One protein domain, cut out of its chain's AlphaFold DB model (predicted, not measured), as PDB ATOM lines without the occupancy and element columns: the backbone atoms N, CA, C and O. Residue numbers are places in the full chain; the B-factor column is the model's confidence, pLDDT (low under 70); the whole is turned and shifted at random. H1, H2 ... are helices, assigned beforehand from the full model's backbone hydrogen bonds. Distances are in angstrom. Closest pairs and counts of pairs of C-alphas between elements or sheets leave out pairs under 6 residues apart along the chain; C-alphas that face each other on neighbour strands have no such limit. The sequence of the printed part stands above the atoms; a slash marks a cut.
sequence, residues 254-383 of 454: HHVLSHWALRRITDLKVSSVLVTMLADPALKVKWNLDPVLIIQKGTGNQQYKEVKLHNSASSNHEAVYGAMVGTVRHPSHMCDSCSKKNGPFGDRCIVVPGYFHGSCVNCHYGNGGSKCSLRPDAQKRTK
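What this domain is: This is residues 254 to 383 of the 454 residues of an uncharacterized protein of Eutypa lata (strain UCR-EL1) (UniProt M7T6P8). A loop-rich head, in which the loops of residues 326 to 375 wrap round the short helices H5 and H6, packs through H6 on one side of the helix H4, while H2 packs on H4 from another side and leads into H3. H1 lies near H4 and H2 without touching either, the long link of residues 287 to 313 makes a large loop that goes out and folds back to H4, and H7 makes the far end of the longest axis, away from H3. The printed part has 130 residues, with seven named helices in the order H1 to H7 and no named strand; the class is all helix, though under half of the residues, 58 of 130, are in named elements. The whole is compact, with a radius of gyration of the C-alphas of 14.8 A and spans of 49 by 41 by 31 A.

Where its parts are: H1, residues 254 to 267, begins with C-alpha 254 at (190.196, 199.079, 129.787) and is 20.4 A long. H2 is residues 270 to 279, 14.2 A, and H3 is residues 281 to 286. H4, residues 314 to 325, begins with C-alpha 314 at (184.176, 213.597, 110.828) and is 16.7 A long. H5, residues 336 to 339, and H6, residues 361 to 364, are short. H7, residues 376 to 383, is 11.7 A long and ends with C-alpha 383 at (208.878, 228.001, 123.842).

How they stand to each other: H1 and H2 meet only through their link, and H1 and H4 are near each other, with 10 pairs of C-alphas within 10 A. H2 and H3 only just touch, with 3 pairs of C-alphas within 8 A and only at the corner; the closest are those of Met 277 and Leu 283, 5.8 A, and their lines are about perpendicular at 76 degrees. H2 and H4 touch at a steep tilt of 45 degrees, the same way; their closest C-alphas, Val 270 and His 317, are 6.4 A apart. H4 and H6 touch, the closest C-alphas being those of Ala 319 and Val 361, 5.0 A. H5 and H6 only just touch, with 3 pairs within 8 A; the closest C-alphas are those of Cys 338 and Asn 362, 6.9 A. H7 touches no helix. Residues 327 to 328 pair with residues 350 to 351, antiparallel. Every O i to N i+4 pair is within hydrogen-bond range in H2, H3 and H4, against 9 of 10 in H1 and 3 of 4 in H7; H5 and H6 are too short for such a pair.

The domain as a whole: The C-alphas farthest apart, Ala 282 and Lys 383, are 49.1 A apart. The printed part has no cut. The links H3 to H4, H5 to H6 and H6 to H7 are long. The mean pLDDT of the printed part of this model is 74.7; residues 254 to 305, 310 to 312 and 381 to 383 are under 70.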
ATOM      1  N   HIS A 254     190.864 197.791 130.016       42.25
ATOM      2  CA  HIS A 254     190.196 199.079 129.787       42.25
ATOM      3  C   HIS A 254     190.738 199.842 128.568       42.25
ATOM      4  O   HIS A 254     189.986 200.521 127.857       42.25
ATOM      5  N   HIS A 255     192.037 199.720 128.287       49.69
ATOM      6  CA  HIS A 255     192.650 200.354 127.121       49.69
ATOM      7  C   HIS A 255     192.237 199.662 125.817       49.69
ATOM      8  O   HIS A 255     192.044 200.330 124.800       49.69
ATOM      9  N   VAL A 256     192.047 198.341 125.850       47.50
ATOM     10  CA  VAL A 256     191.745 197.528 124.666       47.50
ATOM     11  C   VAL A 256     190.312 197.750 124.176       47.50
ATOM     12  O   VAL A 256     190.110 197.928 122.976       47.50
ATOM     13  N   LEU A 257     189.326 197.822 125.077       45.69
ATOM     14  CA  LEU A 257     187.915 198.034 124.707       45.69
ATOM     15  C   LEU A 257     187.653 199.446 124.171       45.69
ATOM     16  O   LEU A 257     186.986 199.611 123.147       45.69
ATOM     17  N   SER A 258     188.255 200.458 124.803       54.47
ATOM     18  CA  SER A 258     188.247 201.844 124.313       54.47
ATOM     19  C   SER A 258     188.849 201.929 122.908       54.47
ATOM     20  O   SER A 258     188.313 202.595 122.020       54.47
ATOM     21  N   HIS A 259     189.936 201.182 122.685       52.19
ATOM     22  CA  HIS A 259     190.633 201.129 121.409       52.19
ATOM     23  C   HIS A 259     189.883 200.383 120.318       52.19
ATOM     24  O   HIS A 259     189.850 200.846 119.176       52.19
ATOM     25  N   TRP A 260     189.225 199.283 120.659       55.12
ATOM     26  CA  TRP A 260     188.357 198.555 119.745       55.12
ATOM     27  C   TRP A 260     187.165 199.407 119.295       55.12
ATOM     28  O   TRP A 260     186.933 199.533 118.091       55.12
ATOM     29  N   ALA A 261     186.468 200.057 120.233       55.50
ATOM     30  CA  ALA A 261     185.306 200.888 119.926       55.50
ATOM     31  C   ALA A 261     185.696 202.085 119.050       55.50
ATOM     32  O   ALA A 261     185.099 202.305 118.000       55.50
ATOM     33  N   LEU A 262     186.756 202.812 119.413       56.84
ATOM     34  CA  LEU A 262     187.204 203.979 118.651       56.84
ATOM     35  C   LEU A 262     187.746 203.609 117.263       56.84
ATOM     36  O   LEU A 262     187.475 204.334 116.310       56.84
ATOM     37  N   ARG A 263     188.429 202.462 117.114       55.47
ATOM     38  CA  ARG A 263     188.898 201.955 115.809       55.47
ATOM     39  C   ARG A 263     187.744 201.499 114.914       55.47
ATOM     40  O   ARG A 263     187.728 201.799 113.725       55.47
ATOM     41  N   ARG A 264     186.733 200.831 115.476       49.50
ATOM     42  CA  ARG A 264     185.513 200.491 114.731       49.50
ATOM     43  C   ARG A 264     184.704 201.731 114.368       49.50
ATOM     44  O   ARG A 264     184.090 201.736 113.316       49.50
ATOM     45  N   ILE A 265     184.735 202.787 115.172       50.59
ATOM     46  CA  ILE A 265     184.045 204.053 114.894       50.59
ATOM     47  C   ILE A 265     184.766 204.881 113.830       50.59
ATOM     48  O   ILE A 265     184.094 205.516 113.029       50.59
ATOM     49  N   THR A 266     186.098 204.855 113.753       51.53
ATOM     50  CA  THR A 266     186.797 205.452 112.601       51.53
ATOM     51  C   THR A 266     186.453 204.746 111.288       51.53
ATOM     52  O   THR A 266     186.426 205.395 110.244       51.53
ATOM     53  N   ASP A 267     186.149 203.445 111.350       47.34
ATOM     54  CA  ASP A 267     185.809 202.625 110.183       47.34
ATOM     55  C   ASP A 267     184.300 202.631 109.856       47.34
ATOM     56  O   ASP A 267     183.902 202.510 108.694       47.34
ATOM     57  N   LEU A 268     183.437 202.802 110.859       39.66
ATOM     58  CA  LEU A 268     181.990 202.919 110.703       39.66
ATOM     59  C   LEU A 268     181.617 204.370 110.394       39.66
ATOM     60  O   LEU A 268     182.207 205.321 110.898       39.66
ATOM     61  N   LYS A 269     180.569 204.579 109.591       50.84
ATOM     62  CA  LYS A 269     179.951 205.905 109.481       50.84
ATOM     63  C   LYS A 269     179.371 206.247 110.853       50.84
ATOM     64  O   LYS A 269     178.240 205.868 111.140       50.84
ATOM     65  N   VAL A 270     180.151 206.956 111.675       51.47
ATOM     66  CA  VAL A 270     179.842 207.373 113.057       51.47
ATOM     67  C   VAL A 270     178.397 207.844 113.209       51.47
ATOM     68  O   VAL A 270     177.759 207.597 114.222       51.47
ATOM     69  N   SER A 271     177.848 208.465 112.168       50.69
ATOM     70  CA  SER A 271     176.467 208.915 112.119       50.69
ATOM     71  C   SER A 271     175.412 207.814 112.295       50.69
ATOM     72  O   SER A 271     174.408 208.107 112.920       50.69
ATOM     73  N   SER A 272     175.558 206.588 111.769       48.66
ATOM     74  CA  SER A 272     174.447 205.613 111.824       48.66
ATOM     75  C   SER A 272     174.347 204.928 113.185       48.66
ATOM     76  O   SER A 272     173.279 204.938 113.779       48.66
ATOM     77  N   VAL A 273     175.461 204.421 113.724       56.78
ATOM     78  CA  VAL A 273     175.485 203.749 115.036       56.78
ATOM     79  C   VAL A 273     175.114 204.720 116.150       56.78
ATOM     80  O   VAL A 273     174.316 204.391 117.019       56.78
ATOM     81  N   LEU A 274     175.630 205.949 116.091       58.25
ATOM     82  CA  LEU A 274     175.358 206.959 117.108       58.25
ATOM     83  C   LEU A 274     173.904 207.451 117.038       58.25
ATOM     84  O   LEU A 274     173.300 207.694 118.075       58.25
ATOM     85  N   VAL A 275     173.302 207.520 115.842       53.19
ATOM     86  CA  VAL A 275     171.863 207.794 115.687       53.19
ATOM     87  C   VAL A 275     171.016 206.645 116.237       53.19
ATOM     88  O   VAL A 275     170.056 206.920 116.948       53.19
ATOM     89  N   THR A 276     171.381 205.382 115.996       55.16
ATOM     90  CA  THR A 276     170.658 204.227 116.559       55.16
ATOM     91  C   THR A 276     170.767 204.188 118.088       55.16
ATOM     92  O   THR A 276     169.760 204.021 118.769       55.16
ATOM     93  N   MET A 277     171.953 204.451 118.646       54.44
ATOM     94  CA  MET A 277     172.160 204.535 120.100       54.44
ATOM     95  C   MET A 277     171.412 205.712 120.744       54.44
ATOM     96  O   MET A 277     170.928 205.593 121.864       54.44
ATOM     97  N   LEU A 278     171.295 206.847 120.047       54.50
ATOM     98  CA  LEU A 278     170.527 208.008 120.510       54.50
ATOM     99  C   LEU A 278     169.011 207.866 120.293       54.50
ATOM    100  O   LEU A 278     168.246 208.639 120.875       54.50
ATOM    101  N   ALA A 279     168.557 206.923 119.471       56.81
ATOM    102  CA  ALA A 279     167.137 206.639 119.284       56.81
ATOM    103  C   ALA A 279     166.589 205.681 120.356       56.81
ATOM    104  O   ALA A 279     165.404 205.748 120.671       56.81
ATOM    105  N   ASP A 280     167.444 204.845 120.951       59.97
ATOM    106  CA  ASP A 280     167.048 203.839 121.937       59.97
ATOM    107  C   ASP A 280     167.192 204.358 123.391       59.97
ATOM    108  O   ASP A 280     168.306 204.622 123.859       59.97
ATOM    109  N   PRO A 281     166.085 204.517 124.147       64.38
ATOM    110  CA  PRO A 281     166.123 204.974 125.535       64.38
ATOM    111  C   PRO A 281     166.828 203.995 126.489       64.38
ATOM    112  O   PRO A 281     167.444 204.446 127.455       64.38
ATOM    113  N   ALA A 282     166.813 202.687 126.217       61.75
ATOM    114  CA  ALA A 282     167.532 201.707 127.029       61.75
ATOM    115  C   ALA A 282     169.048 201.870 126.858       61.75
ATOM    116  O   ALA A 282     169.795 201.821 127.838       61.75
ATOM    117  N   LEU A 283     169.509 202.156 125.635       54.38
ATOM    118  CA  LEU A 283     170.918 202.457 125.372       54.38
ATOM    119  C   LEU A 283     171.339 203.816 125.954       54.38
ATOM    120  O   LEU A 283     172.453 203.925 126.457       54.38
ATOM    121  N   LYS A 284     170.468 204.831 125.991       58.62
ATOM    122  CA  LYS A 284     170.779 206.113 126.661       58.62
ATOM    123  C   LYS A 284     171.108 205.957 128.139       58.62
ATOM    124  O   LYS A 284     172.120 206.495 128.589       58.62
ATOM    125  N   VAL A 285     170.272 205.212 128.861       59.38
ATOM    126  CA  VAL A 285     170.472 204.932 130.289       59.38
ATOM    127  C   VAL A 285     171.701 204.043 130.476       59.38
ATOM    128  O   VAL A 285     172.577 204.366 131.277       59.38
ATOM    129  N   LYS A 286     171.821 202.973 129.677       55.53
ATOM    130  CA  LYS A 286     172.928 202.006 129.750       55.53
ATOM    131  C   LYS A 286     174.301 202.635 129.495       55.53
ATOM    132  O   LYS A 286     175.276 202.226 130.113       55.53
ATOM    133  N   TRP A 287     174.388 203.626 128.610       54.41
ATOM    134  CA  TRP A 287     175.647 204.279 128.235       54.41
ATOM    135  C   TRP A 287     175.872 205.624 128.928       54.41
ATOM    136  O   TRP A 287     176.844 206.309 128.612       54.41
ATOM    137  N   ASN A 288     174.993 206.007 129.862       52.53
ATOM    138  CA  ASN A 288     175.037 207.299 130.541       52.53
ATOM    139  C   ASN A 288     175.198 208.450 129.527       52.53
ATOM    140  O   ASN A 288     176.141 209.238 129.601       52.53
ATOM    141  N   LEU A 289     174.313 208.505 128.525       54.72
ATOM    142  CA  LEU A 289     174.336 209.541 127.480       54.72
ATOM    143  C   LEU A 289     173.748 210.882 127.957       54.72
ATOM    144  O   LEU A 289     173.933 211.903 127.292       54.72
ATOM    145  N   ASP A 290     173.102 210.901 129.123       47.94
ATOM    146  CA  ASP A 290     172.566 212.101 129.775       47.94
ATOM    147  C   ASP A 290     173.599 213.232 129.962       47.94
ATOM    148  O   ASP A 290     173.276 214.379 129.664       47.94
ATOM    149  N   PRO A 291     174.866 212.991 130.360       47.66
ATOM    150  CA  PRO A 291     175.903 214.026 130.375       47.66
ATOM    151  C   PRO A 291     176.304 214.573 128.995       47.66
ATOM    152  O   PRO A 291     176.894 215.657 128.945       47.66
ATOM    153  N   VAL A 292     176.025 213.865 127.895       48.34
ATOM    154  CA  VAL A 292     176.356 214.313 126.525       48.34
ATOM    155  C   VAL A 292     175.239 215.146 125.910       48.34
ATOM    156  O   VAL A 292     175.503 216.030 125.093       48.34
ATOM    157  N   LEU A 293     174.010 214.963 126.386       47.44
ATOM    158  CA  LEU A 293     172.947 215.950 126.253       47.44
ATOM    159  C   LEU A 293     173.203 217.059 127.279       47.44
ATOM    160  O   LEU A 293     172.741 217.036 128.411       47.44
ATOM    161  N   ILE A 294     174.028 218.022 126.878       49.38
ATOM    162  CA  ILE A 294     174.586 219.069 127.737       49.38
ATOM    163  C   ILE A 294     173.490 219.764 128.557       49.38
ATOM    164  O   ILE A 294     172.725 220.576 128.033       49.38
ATOM    165  N   ILE A 295     173.497 219.521 129.869       43.41
ATOM    166  CA  ILE A 295     172.800 220.348 130.856       43.41
ATOM    167  C   ILE A 295     173.710 221.546 131.159       43.41
ATOM    168  O   ILE A 295     174.635 221.447 131.971       43.41
ATOM    169  N   GLN A 296     173.471 222.695 130.521       41.41
ATOM    170  CA  GLN A 296     174.016 223.956 131.029       41.41
ATOM    171  C   GLN A 296     173.194 224.352 132.262       41.41
ATOM    172  O   GLN A 296     172.076 224.844 132.142       41.41
ATOM    173  N   LYS A 297     173.728 224.114 133.467       38.69
ATOM    174  CA  LYS A 297     173.134 224.624 134.712       38.69
ATOM    175  C   LYS A 297     173.382 226.132 134.805       38.69
ATOM    176  O   LYS A 297     174.356 226.575 135.401       38.69
ATOM    177  N   GLY A 298     172.497 226.909 134.195       36.00
ATOM    178  CA  GLY A 298     172.381 228.347 134.400       36.00
ATOM    179  C   GLY A 298     170.909 228.697 134.577       36.00
ATOM    180  O   GLY A 298     170.144 228.594 133.628       36.00
ATOM    181  N   THR A 299     170.526 229.069 135.800       38.06
ATOM    182  CA  THR A 299     169.246 229.710 136.166       38.06
ATOM    183  C   THR A 299     167.959 228.996 135.713       38.06
ATOM    184  O   THR A 299     167.399 229.293 134.664       38.06
ATOM    185  N   GLY A 300     167.441 228.096 136.557       37.25
ATOM    186  CA  GLY A 300     166.009 227.748 136.643       37.25
ATOM    187  C   GLY A 300     165.376 226.922 135.516       37.25
ATOM    188  O   GLY A 300     164.421 226.206 135.789       37.25
ATOM    189  N   ASN A 301     165.912 226.940 134.296       39.34
ATOM    190  CA  ASN A 301     165.396 226.169 133.168       39.34
ATOM    191  C   ASN A 301     166.514 225.305 132.587       39.34
ATOM    192  O   ASN A 301     167.461 225.813 131.989       39.34
ATOM    193  N   GLN A 302     166.402 223.989 132.770       44.16
ATOM    194  CA  GLN A 302     167.291 223.004 132.158       44.16
ATOM    195  C   GLN A 302     167.072 223.006 130.640       44.16
ATOM    196  O   GLN A 302     166.285 222.228 130.110       44.16
ATOM    197  N   GLN A 303     167.728 223.916 129.924       45.12
ATOM    198  CA  GLN A 303     167.725 223.886 128.468       45.12
ATOM    199  C   GLN A 303     168.855 222.979 127.996       45.12
ATOM    200  O   GLN A 303     170.037 223.318 128.085       45.12
ATOM    201  N   TYR A 304     168.468 221.812 127.485       50.03
ATOM    202  CA  TYR A 304     169.346 220.962 126.700       50.03
ATOM    203  C   TYR A 304     169.799 221.753 125.477       50.03
ATOM    204  O   TYR A 304     168.996 222.089 124.603       50.03
ATOM    205  N   LYS A 305     171.089 222.089 125.415       62.56
ATOM    206  CA  LYS A 305     171.635 222.715 124.214       62.56
ATOM    207  C   LYS A 305     171.912 221.611 123.209       62.56
ATOM    208  O   LYS A 305     172.917 220.914 123.316       62.56
ATOM    209  N   GLU A 306     171.004 221.452 122.250       74.44
ATOM    210  CA  GLU A 306     171.196 220.534 121.132       74.44
ATOM    211  C   GLU A 306     172.542 220.839 120.460       74.44
ATOM    212  O   GLU A 306     172.787 221.949 119.966       74.44
ATOM    213  N   VAL A 307     173.450 219.861 120.478       78.69
ATOM    214  CA  VAL A 307     174.731 219.967 119.783       78.69
ATOM    215  C   VAL A 307     174.433 219.861 118.296       78.69
ATOM    216  O   VAL A 307     174.355 218.773 117.731       78.69
ATOM    217  N   LYS A 308     174.237 221.012 117.651       78.69
ATOM    218  CA  LYS A 308     174.019 221.069 116.208       78.69
ATOM    219  C   LYS A 308     175.271 220.582 115.490       78.69
ATOM    220  O   LYS A 308     176.245 221.329 115.350       78.69
ATOM    221  N   LEU A 309     175.211 219.354 114.985       80.62
ATOM    222  CA  LEU A 309     176.177 218.767 114.059       80.62
ATOM    223  C   LEU A 309     176.058 219.446 112.681       80.62
ATOM    224  O   LEU A 309     175.703 218.828 111.680       80.62
ATOM    225  N   HIS A 310     176.313 220.755 112.614       57.25
ATOM    226  CA  HIS A 310     176.345 221.479 111.349       57.25
ATOM    227  C   HIS A 310     177.487 220.930 110.481       57.25
ATOM    228  O   HIS A 310     178.637 220.905 110.913       57.25
ATOM    229  N   ASN A 311     177.152 220.506 109.257       52.69
ATOM    230  CA  ASN A 311     178.084 220.104 108.199       52.69
ATOM    231  C   ASN A 311     179.164 219.106 108.643       52.69
ATOM    232  O   ASN A 311     180.329 219.473 108.739       52.69
ATOM    233  N   SER A 312     178.735 217.865 108.906       58.75
ATOM    234  CA  SER A 312     179.390 216.551 108.707       58.75
ATOM    235  C   SER A 312     180.923 216.421 108.633       58.75
ATOM    236  O   SER A 312     181.418 215.490 107.998       58.75
ATOM    237  N   ALA A 313     181.706 217.296 109.255       79.38
ATOM    238  CA  ALA A 313     183.117 217.034 109.470       79.38
ATOM    239  C   ALA A 313     183.198 215.815 110.394       79.38
ATOM    240  O   ALA A 313     182.522 215.772 111.426       79.38
ATOM    241  N   SER A 314     183.977 214.801 110.009       87.81
ATOM    242  CA  SER A 314     184.176 213.597 110.828       87.81
ATOM    243  C   SER A 314     184.606 213.963 112.253       87.81
ATOM    244  O   SER A 314     184.089 213.396 113.210       87.81
ATOM    245  N   SER A 315     185.396 215.034 112.396       92.00
ATOM    246  CA  SER A 315     185.832 215.599 113.677       92.00
ATOM    247  C   SER A 315     184.695 216.004 114.620       92.00
ATOM    248  O   SER A 315     184.852 215.898 115.834       92.00
ATOM    249  N   ASN A 316     183.540 216.441 114.107       93.94
ATOM    250  CA  ASN A 316     182.397 216.800 114.952       93.94
ATOM    251  C   ASN A 316     181.747 215.551 115.552       93.94
ATOM    252  O   ASN A 316     181.418 215.542 116.734       93.94
ATOM    253  N   HIS A 317     181.601 214.489 114.757       92.69
ATOM    254  CA  HIS A 317     181.058 213.217 115.232       92.69
ATOM    255  C   HIS A 317     182.019 212.528 116.204       92.69
ATOM    256  O   HIS A 317     181.606 212.083 117.271       92.69
ATOM    257  N   GLU A 318     183.307 212.513 115.867       94.62
ATOM    258  CA  GLU A 318     184.385 212.048 116.740       94.62
ATOM    259  C   GLU A 318     184.385 212.790 118.080       94.62
ATOM    260  O   GLU A 318     184.520 212.171 119.131       94.62
ATOM    261  N   ALA A 319     184.188 214.110 118.062       95.75
ATOM    262  CA  ALA A 319     184.095 214.905 119.276       95.75
ATOM    263  C   ALA A 319     182.832 214.575 120.087       95.75
ATOM    264  O   ALA A 319     182.925 214.420 121.298       95.75
ATOM    265  N   VAL A 320     181.662 214.408 119.459       95.12
ATOM    266  CA  VAL A 320     180.449 213.988 120.187       95.12
ATOM    267  C   VAL A 320     180.652 212.633 120.858       95.12
ATOM    268  O   VAL A 320     180.346 212.496 122.039       95.12
ATOM    269  N   TYR A 321     181.241 211.665 120.158       94.50
ATOM    270  CA  TYR A 321     181.569 210.380 120.765       94.50
ATOM    271  C   TYR A 321     182.611 210.524 121.884       94.50
ATOM    272  O   TYR A 321     182.443 209.990 122.977       94.50
ATOM    273  N   GLY A 322     183.653 211.326 121.661       96.38
ATOM    274  CA  GLY A 322     184.657 211.632 122.674       96.38
ATOM    275  C   GLY A 322     184.074 212.287 123.927       96.38
ATOM    276  O   GLY A 322     184.596 212.073 125.017       96.38
ATOM    277  N   ALA A 323     182.984 213.048 123.802       96.31
ATOM    278  CA  ALA A 323     182.275 213.618 124.944       96.31
ATOM    279  C   ALA A 323     181.570 212.544 125.789       96.31
ATOM    280  O   ALA A 323     181.424 212.745 126.991       96.31
ATOM    281  N   MET A 324     181.163 211.426 125.175       95.00
ATOM    282  CA  MET A 324     180.496 210.299 125.845       95.00
ATOM    283  C   MET A 324     181.487 209.453 126.636       95.00
ATOM    284  O   MET A 324     181.214 209.083 127.771       95.00
ATOM    285  N   VAL A 325     182.649 209.168 126.044       95.31
ATOM    286  CA  VAL A 325     183.625 208.227 126.622       95.31
ATOM    287  C   VAL A 325     184.774 208.901 127.371       95.31
ATOM    288  O   VAL A 325     185.548 208.236 128.055       95.31
ATOM    289  N   GLY A 326     184.941 210.214 127.213       96.75
ATOM    290  CA  GLY A 326     186.082 210.937 127.756       96.75
ATOM    291  C   GLY A 326     185.981 211.263 129.241       96.75
ATOM    292  O   GLY A 326     184.912 211.324 129.844       96.75
ATOM    293  N   THR A 327     187.135 211.552 129.833       97.12
ATOM    294  CA  THR A 327     187.250 212.006 131.220       97.12
ATOM    295  C   THR A 327     187.220 213.528 131.283       97.12
ATOM    296  O   THR A 327     187.971 214.202 130.567       97.12
ATOM    297  N   VAL A 328     186.379 214.090 132.151       97.50
ATOM    298  CA  VAL A 328     186.367 215.532 132.436       97.50
ATOM    299  C   VAL A 328     187.617 215.880 133.243       97.50
ATOM    300  O   VAL A 328     187.826 215.335 134.325       97.50
ATOM    301  N   ARG A 329     188.462 216.785 132.737       97.38
ATOM    302  CA  ARG A 329     189.603 217.297 133.507       97.38
ATOM    303  C   ARG A 329     189.140 218.254 134.598       97.38
ATOM    304  O   ARG A 329     188.186 219.006 134.409       97.38
ATOM    305  N   HIS A 330     189.888 218.270 135.697       96.94
ATOM    306  CA  HIS A 330     189.708 219.234 136.774       96.94
ATOM    307  C   HIS A 330     189.806 220.688 136.250       96.94
ATOM    308  O   HIS A 330     190.645 220.948 135.377       96.94
ATOM    309  N   PRO A 331     189.008 221.642 136.776       96.12
ATOM    310  CA  PRO A 331     189.006 223.039 136.329       96.12
ATOM    311  C   PRO A 331     190.383 223.720 136.321       96.12
ATOM    312  O   PRO A 331     190.688 224.486 135.409       96.12
ATOM    313  N   SER A 332     191.259 223.382 137.275       96.25
ATOM    314  CA  SER A 332     192.638 223.903 137.341       96.25
ATOM    315  C   SER A 332     193.544 223.444 136.188       96.25
ATOM    316  O   SER A 332     194.607 224.021 135.973       96.25
ATOM    317  N   HIS A 333     193.150 222.408 135.440       96.06
ATOM    318  CA  HIS A 333     193.951 221.795 134.373       96.06
ATOM    319  C   HIS A 333     193.236 221.787 133.015       96.06
ATOM    320  O   HIS A 333     193.510 220.953 132.142       96.06
ATOM    321  N   MET A 334     192.295 222.708 132.825       97.44
ATOM    322  CA  MET A 334     191.636 222.903 131.542       97.44
ATOM    323  C   MET A 334     192.591 223.515 130.514       97.44
ATOM    324  O   MET A 334     193.527 224.234 130.851       97.44
ATOM    325  N   CYS A 335     192.335 223.255 129.234       97.50
ATOM    326  CA  CYS A 335     193.024 223.970 128.166       97.50
ATOM    327  C   CYS A 335     192.551 225.433 128.086       97.50
ATOM    328  O   CYS A 335     191.413 225.741 128.449       97.50
ATOM    329  N   ASP A 336     193.370 226.315 127.513       96.69
ATOM    330  CA  ASP A 336     193.130 227.769 127.459       96.69
ATOM    331  C   ASP A 336     191.865 228.135 126.669       96.69
ATOM    332  O   ASP A 336     191.272 229.197 126.849       96.69
ATOM    333  N   SER A 337     191.459 227.268 125.739       95.94
ATOM    334  CA  SER A 337     190.222 227.438 124.977       95.94
ATOM    335  C   SER A 337     189.006 227.058 125.821       95.94
ATOM    336  O   SER A 337     188.006 227.773 125.817       95.94
ATOM    337  N   CYS A 338     189.083 225.950 126.560       96.88
ATOM    338  CA  CYS A 338     187.990 225.490 127.411       96.88
ATOM    339  C   CYS A 338     187.819 226.372 128.649       96.88
ATOM    340  O   CYS A 338     186.683 226.587 129.055       96.88
ATOM    341  N   SER A 339     188.895 226.926 129.221       96.75
ATOM    342  CA  SER A 339     188.790 227.879 130.339       96.75
ATOM    343  C   SER A 339     188.023 229.147 129.941       96.75
ATOM    344  O   SER A 339     187.287 229.713 130.742       96.75
ATOM    345  N   LYS A 340     188.097 229.530 128.659       96.19
ATOM    346  CA  LYS A 340     187.296 230.603 128.044       96.19
ATOM    347  C   LYS A 340     185.885 230.164 127.631       96.19
ATOM    348  O   LYS A 340     185.193 230.923 126.964       96.19
ATOM    349  N   LYS A 341     185.463 228.946 127.996       95.62
ATOM    350  CA  LYS A 341     184.166 228.343 127.641       95.62
ATOM    351  C   LYS A 341     183.920 228.280 126.126       95.62
ATOM    352  O   LYS A 341     182.784 228.375 125.664       95.62
ATOM    353  N   ASN A 342     184.987 228.104 125.340       92.44
ATOM    354  CA  ASN A 342     184.885 227.936 123.893       92.44
ATOM    355  C   ASN A 342     184.680 226.461 123.541       92.44
ATOM    356  O   ASN A 342     185.606 225.654 123.659       92.44
ATOM    357  N   GLY A 343     183.488 226.133 123.051       92.81
ATOM    358  CA  GLY A 343     183.160 224.818 122.508       92.81
ATOM    359  C   GLY A 343     181.685 224.470 122.694       92.81
ATOM    360  O   GLY A 343     180.977 225.151 123.441       92.81
ATOM    361  N   PRO A 344     181.188 223.438 121.997       94.69
ATOM    362  CA  PRO A 344     179.804 223.023 122.143       94.69
ATOM    363  C   PRO A 344     179.543 222.394 123.511       94.69
ATOM    364  O   PRO A 344     178.481 222.657 124.048       94.69
ATOM    365  N   PHE A 345     180.498 221.671 124.111       94.81
ATOM    366  CA  PHE A 345     180.339 220.899 125.359       94.81
ATOM    367  C   PHE A 345     180.472 221.741 126.642       94.81
ATOM    368  O   PHE A 345     180.877 221.246 127.693       94.81
ATOM    369  N   GLY A 346     180.152 223.034 126.555       92.31
ATOM    370  CA  GLY A 346     180.121 223.952 127.692       92.31
ATOM    371  C   GLY A 346     181.492 224.232 128.311       92.31
ATOM    372  O   GLY A 346     182.493 224.397 127.615       92.31
ATOM    373  N   ASP A 347     181.518 224.310 129.638       94.38
ATOM    374  CA  ASP A 347     182.675 224.630 130.481       94.38
ATOM    375  C   ASP A 347     183.521 223.404 130.855       94.38
ATOM    376  O   ASP A 347     184.404 223.490 131.703       94.38
ATOM    377  N   ARG A 348     183.288 222.250 130.225       96.00
ATOM    378  CA  ARG A 348     184.024 221.018 130.522       96.00
ATOM    379  C   ARG A 348     185.193 220.838 129.563       96.00
ATOM    380  O   ARG A 348     185.059 220.958 128.344       96.00
ATOM    381  N   CYS A 349     186.363 220.503 130.098       97.88
ATOM    382  CA  CYS A 349     187.511 220.096 129.290       97.88
ATOM    383  C   CYS A 349     187.586 218.566 129.277       97.88
ATOM    384  O   CYS A 349     188.194 217.963 130.156       97.88
ATOM    385  N   ILE A 350     186.919 217.937 128.307       98.06
ATOM    386  CA  ILE A 350     186.850 216.473 128.199       98.06
ATOM    387  C   ILE A 350     188.032 215.976 127.367       98.06
ATOM    388  O   ILE A 350     188.234 216.446 126.247       98.06
ATOM    389  N   VAL A 351     188.818 215.043 127.896       97.94
ATOM    390  CA  VAL A 351     189.946 214.410 127.196       97.94
ATOM    391  C   VAL A 351     189.713 212.913 127.058       97.94
ATOM    392  O   VAL A 351     189.164 212.283 127.957       97.94
ATOM    393  N   VAL A 352     190.158 212.348 125.939       97.50
ATOM    394  CA  VAL A 352     190.163 210.902 125.703       97.50
ATOM    395  C   VAL A 352     191.632 210.492 125.529       97.50
ATOM    396  O   VAL A 352     192.229 210.826 124.499       97.50
ATOM    397  N   PRO A 353     192.266 209.869 126.541       96.19
ATOM    398  CA  PRO A 353     193.689 209.529 126.501       96.19
ATOM    399  C   PRO A 353     194.053 208.689 125.271       96.19
ATOM    400  O   PRO A 353     193.405 207.688 124.991       96.19
ATOM    401  N   GLY A 354     195.083 209.103 124.526       95.50
ATOM    402  CA  GLY A 354     195.511 208.432 123.289       95.50
ATOM    403  C   GLY A 354     194.761 208.853 122.015       95.50
ATOM    404  O   GLY A 354     195.167 208.459 120.925       95.50
ATOM    405  N   TYR A 355     193.732 209.699 122.115       96.25
ATOM    406  CA  TYR A 355     192.916 210.137 120.975       96.25
ATOM    407  C   TYR A 355     193.052 211.629 120.691       96.25
ATOM    408  O   TYR A 355     193.705 212.379 121.422       96.25
ATOM    409  N   PHE A 356     192.471 212.054 119.565       95.81
ATOM    410  CA  PHE A 356     192.425 213.448 119.102       95.81
ATOM    411  C   PHE A 356     193.796 214.140 119.097       95.81
ATOM    412  O   PHE A 356     193.895 215.350 119.320       95.81
ATOM    413  N   HIS A 357     194.867 213.366 118.898       95.56
ATOM    414  CA  HIS A 357     196.256 213.825 118.971       95.56
ATOM    415  C   HIS A 357     196.580 214.603 120.263       95.56
ATOM    416  O   HIS A 357     197.314 215.594 120.236       95.56
ATOM    417  N   GLY A 358     195.986 214.187 121.388       96.12
ATOM    418  CA  GLY A 358     196.154 214.821 122.698       96.12
ATOM    419  C   GLY A 358     195.341 216.103 122.901       96.12
ATOM    420  O   GLY A 358     195.571 216.825 123.869       96.12
ATOM    421  N   SER A 359     194.407 216.431 122.002       97.56
ATOM    422  CA  SER A 359     193.484 217.552 122.202       97.56
ATOM    423  C   SER A 359     192.241 217.146 122.996       97.56
ATOM    424  O   SER A 359     191.823 215.990 122.998       97.56
ATOM    425  N   CYS A 360     191.635 218.110 123.692       97.94
ATOM    426  CA  CYS A 360     190.328 217.898 124.301       97.94
ATOM    427  C   CYS A 360     189.222 217.898 123.237       97.94
ATOM    428  O   CYS A 360     189.316 218.559 122.201       97.94
ATOM    429  N   VAL A 361     188.128 217.224 123.558       97.50
ATOM    430  CA  VAL A 361     186.933 217.059 122.731       97.50
ATOM    431  C   VAL A 361     186.345 218.401 122.271       97.50
ATOM    432  O   VAL A 361     186.013 218.578 121.100       97.50
ATOM    433  N   ASN A 362     186.292 219.386 123.171       96.69
ATOM    434  CA  ASN A 362     185.797 220.735 122.878       96.69
ATOM    435  C   ASN A 362     186.642 221.459 121.813       96.69
ATOM    436  O   ASN A 362     186.099 222.170 120.972       96.69
ATOM    437  N   CYS A 363     187.964 221.267 121.822       96.94
ATOM    438  CA  CYS A 363     188.858 221.825 120.804       96.94
ATOM    439  C   CYS A 363     188.933 220.972 119.534       96.94
ATOM    440  O   CYS A 363     189.300 221.493 118.476       96.94
ATOM    441  N   HIS A 364     188.641 219.673 119.638       96.69
ATOM    442  CA  HIS A 364     188.537 218.775 118.490       96.69
ATOM    443  C   HIS A 364     187.355 219.154 117.600       96.69
ATOM    444  O   HIS A 364     187.501 219.238 116.378       96.69
ATOM    445  N   TYR A 365     186.227 219.504 118.223       95.88
ATOM    446  CA  TYR A 365     185.025 219.949 117.528       95.88
ATOM    447  C   TYR A 365     185.301 221.153 116.611       95.88
ATOM    448  O   TYR A 365     185.821 222.191 117.031       95.88
ATOM    449  N   GLY A 366     184.973 221.011 115.328       93.00
ATOM    450  CA  GLY A 366     185.115 222.030 114.284       93.00
ATOM    451  C   GLY A 366     186.540 222.318 113.797       93.00
ATOM    452  O   GLY A 366     186.694 222.775 112.670       93.00
ATOM    453  N   ASN A 367     187.584 222.049 114.593       89.38
ATOM    454  CA  ASN A 367     188.959 222.490 114.296       89.38
ATOM    455  C   ASN A 367     190.035 221.392 114.396       89.38
ATOM    456  O   ASN A 367     191.228 221.711 114.300       89.38
ATOM    457  N   GLY A 368     189.656 220.133 114.641       92.12
ATOM    458  CA  GLY A 368     190.593 219.004 114.732       92.12
ATOM    459  C   GLY A 368     191.658 219.176 115.823       92.12
ATOM    460  O   GLY A 368     192.800 218.744 115.669       92.12
ATOM    461  N   GLY A 369     191.349 219.930 116.882       94.81
ATOM    462  CA  GLY A 369     192.225 220.075 118.042       94.81
ATOM    463  C   GLY A 369     193.343 221.101 117.884       94.81
ATOM    464  O   GLY A 369     194.131 221.283 118.809       94.81
ATOM    465  N   SER A 370     193.440 221.795 116.747       93.75
ATOM    466  CA  SER A 370     194.548 222.716 116.420       93.75
ATOM    467  C   SER A 370     194.771 223.855 117.425       93.75
ATOM    468  O   SER A 370     195.899 224.319 117.579       93.75
ATOM    469  N   LYS A 371     193.722 224.289 118.132       93.31
ATOM    470  CA  LYS A 371     193.772 225.370 119.134       93.31
ATOM    471  C   LYS A 371     193.920 224.876 120.578       93.31
ATOM    472  O   LYS A 371     193.857 225.677 121.506       93.31
ATOM    473  N   CYS A 372     194.060 223.569 120.796       96.94
ATOM    474  CA  CYS A 372     194.108 223.013 122.142       96.94
ATOM    475  C   CYS A 372     195.506 223.176 122.757       96.94
ATOM    476  O   CYS A 372     196.468 222.611 122.237       96.94
ATOM    477  N   SER A 373     195.614 223.866 123.898       96.31
ATOM    478  CA  SER A 373     196.885 223.998 124.631       96.31
ATOM    479  C   SER A 373     197.368 222.690 125.279       96.31
ATOM    480  O   SER A 373     198.522 222.601 125.692       96.31
ATOM    481  N   LEU A 374     196.529 221.644 125.305       95.94
ATOM    482  CA  LEU A 374     196.922 220.301 125.757       95.94
ATOM    483  C   LEU A 374     197.738 219.530 124.721       95.94
ATOM    484  O   LEU A 374     198.394 218.554 125.080       95.94
ATOM    485  N   ARG A 375     197.731 219.950 123.448       95.50
ATOM    486  CA  ARG A 375     198.524 219.261 122.430       95.50
ATOM    487  C   ARG A 375     200.015 219.415 122.742       95.50
ATOM    488  O   ARG A 375     200.479 220.545 122.918       95.50
ATOM    489  N   PRO A 376     200.799 218.327 122.701       88.44
ATOM    490  CA  PRO A 376     202.237 218.392 122.961       88.44
ATOM    491  C   PRO A 376     202.960 219.325 121.972       88.44
ATOM    492  O   PRO A 376     203.892 220.040 122.340       88.44
ATOM    493  N   ASP A 377     202.478 219.408 120.730       83.56
ATOM    494  CA  ASP A 377     203.037 220.306 119.712       83.56
ATOM    495  C   ASP A 377     202.738 221.788 119.983       83.56
ATOM    496  O   ASP A 377     203.532 222.661 119.622       83.56
ATOM    497  N   ALA A 378     201.613 222.093 120.641       75.62
ATOM    498  CA  ALA A 378     201.275 223.462 121.024       75.62
ATOM    499  C   ALA A 378     202.261 223.986 122.079       75.62
ATOM    500  O   ALA A 378     202.714 225.128 121.987       75.62
ATOM    501  N   GLN A 379     202.682 223.125 123.008       72.94
ATOM    502  CA  GLN A 379     203.677 223.459 124.032       72.94
ATOM    503  C   GLN A 379     205.079 223.685 123.447       72.94
ATOM    504  O   GLN A 379     205.850 224.497 123.959       72.94
ATOM    505  N   LYS A 380     205.419 223.006 122.343       77.62
ATOM    506  CA  LYS A 380     206.690 223.236 121.637       77.62
ATOM    507  C   LYS A 380     206.717 224.583 120.908       77.62
ATOM    508  O   LYS A 380     207.778 225.195 120.801       77.62
ATOM    509  N   ARG A 381     205.567 225.068 120.424       65.56
ATOM    510  CA  ARG A 381     205.471 226.351 119.704       65.56
ATOM    511  C   ARG A 381     205.640 227.568 120.610       65.56
ATOM    512  O   ARG A 381     206.273 228.531 120.188       65.56
ATOM    513  N   THR A 382     205.137 227.528 121.841       63.47
ATOM    514  CA  THR A 382     205.232 228.672 122.766       63.47
ATOM    515  C   THR A 382     206.657 228.915 123.265       63.47
ATOM    516  O   THR A 382     207.041 230.060 123.474       63.47
ATOM    517  N   LYS A 383     207.488 227.871 123.370       64.50
ATOM    518  CA  LYS A 383     208.878 228.001 123.842       64.50
ATOM    519  C   LYS A 383     209.867 228.524 122.791       64.50
ATOM    520  O   LYS A 383     210.940 228.984 123.163       64.50
TER     521      LYS A 383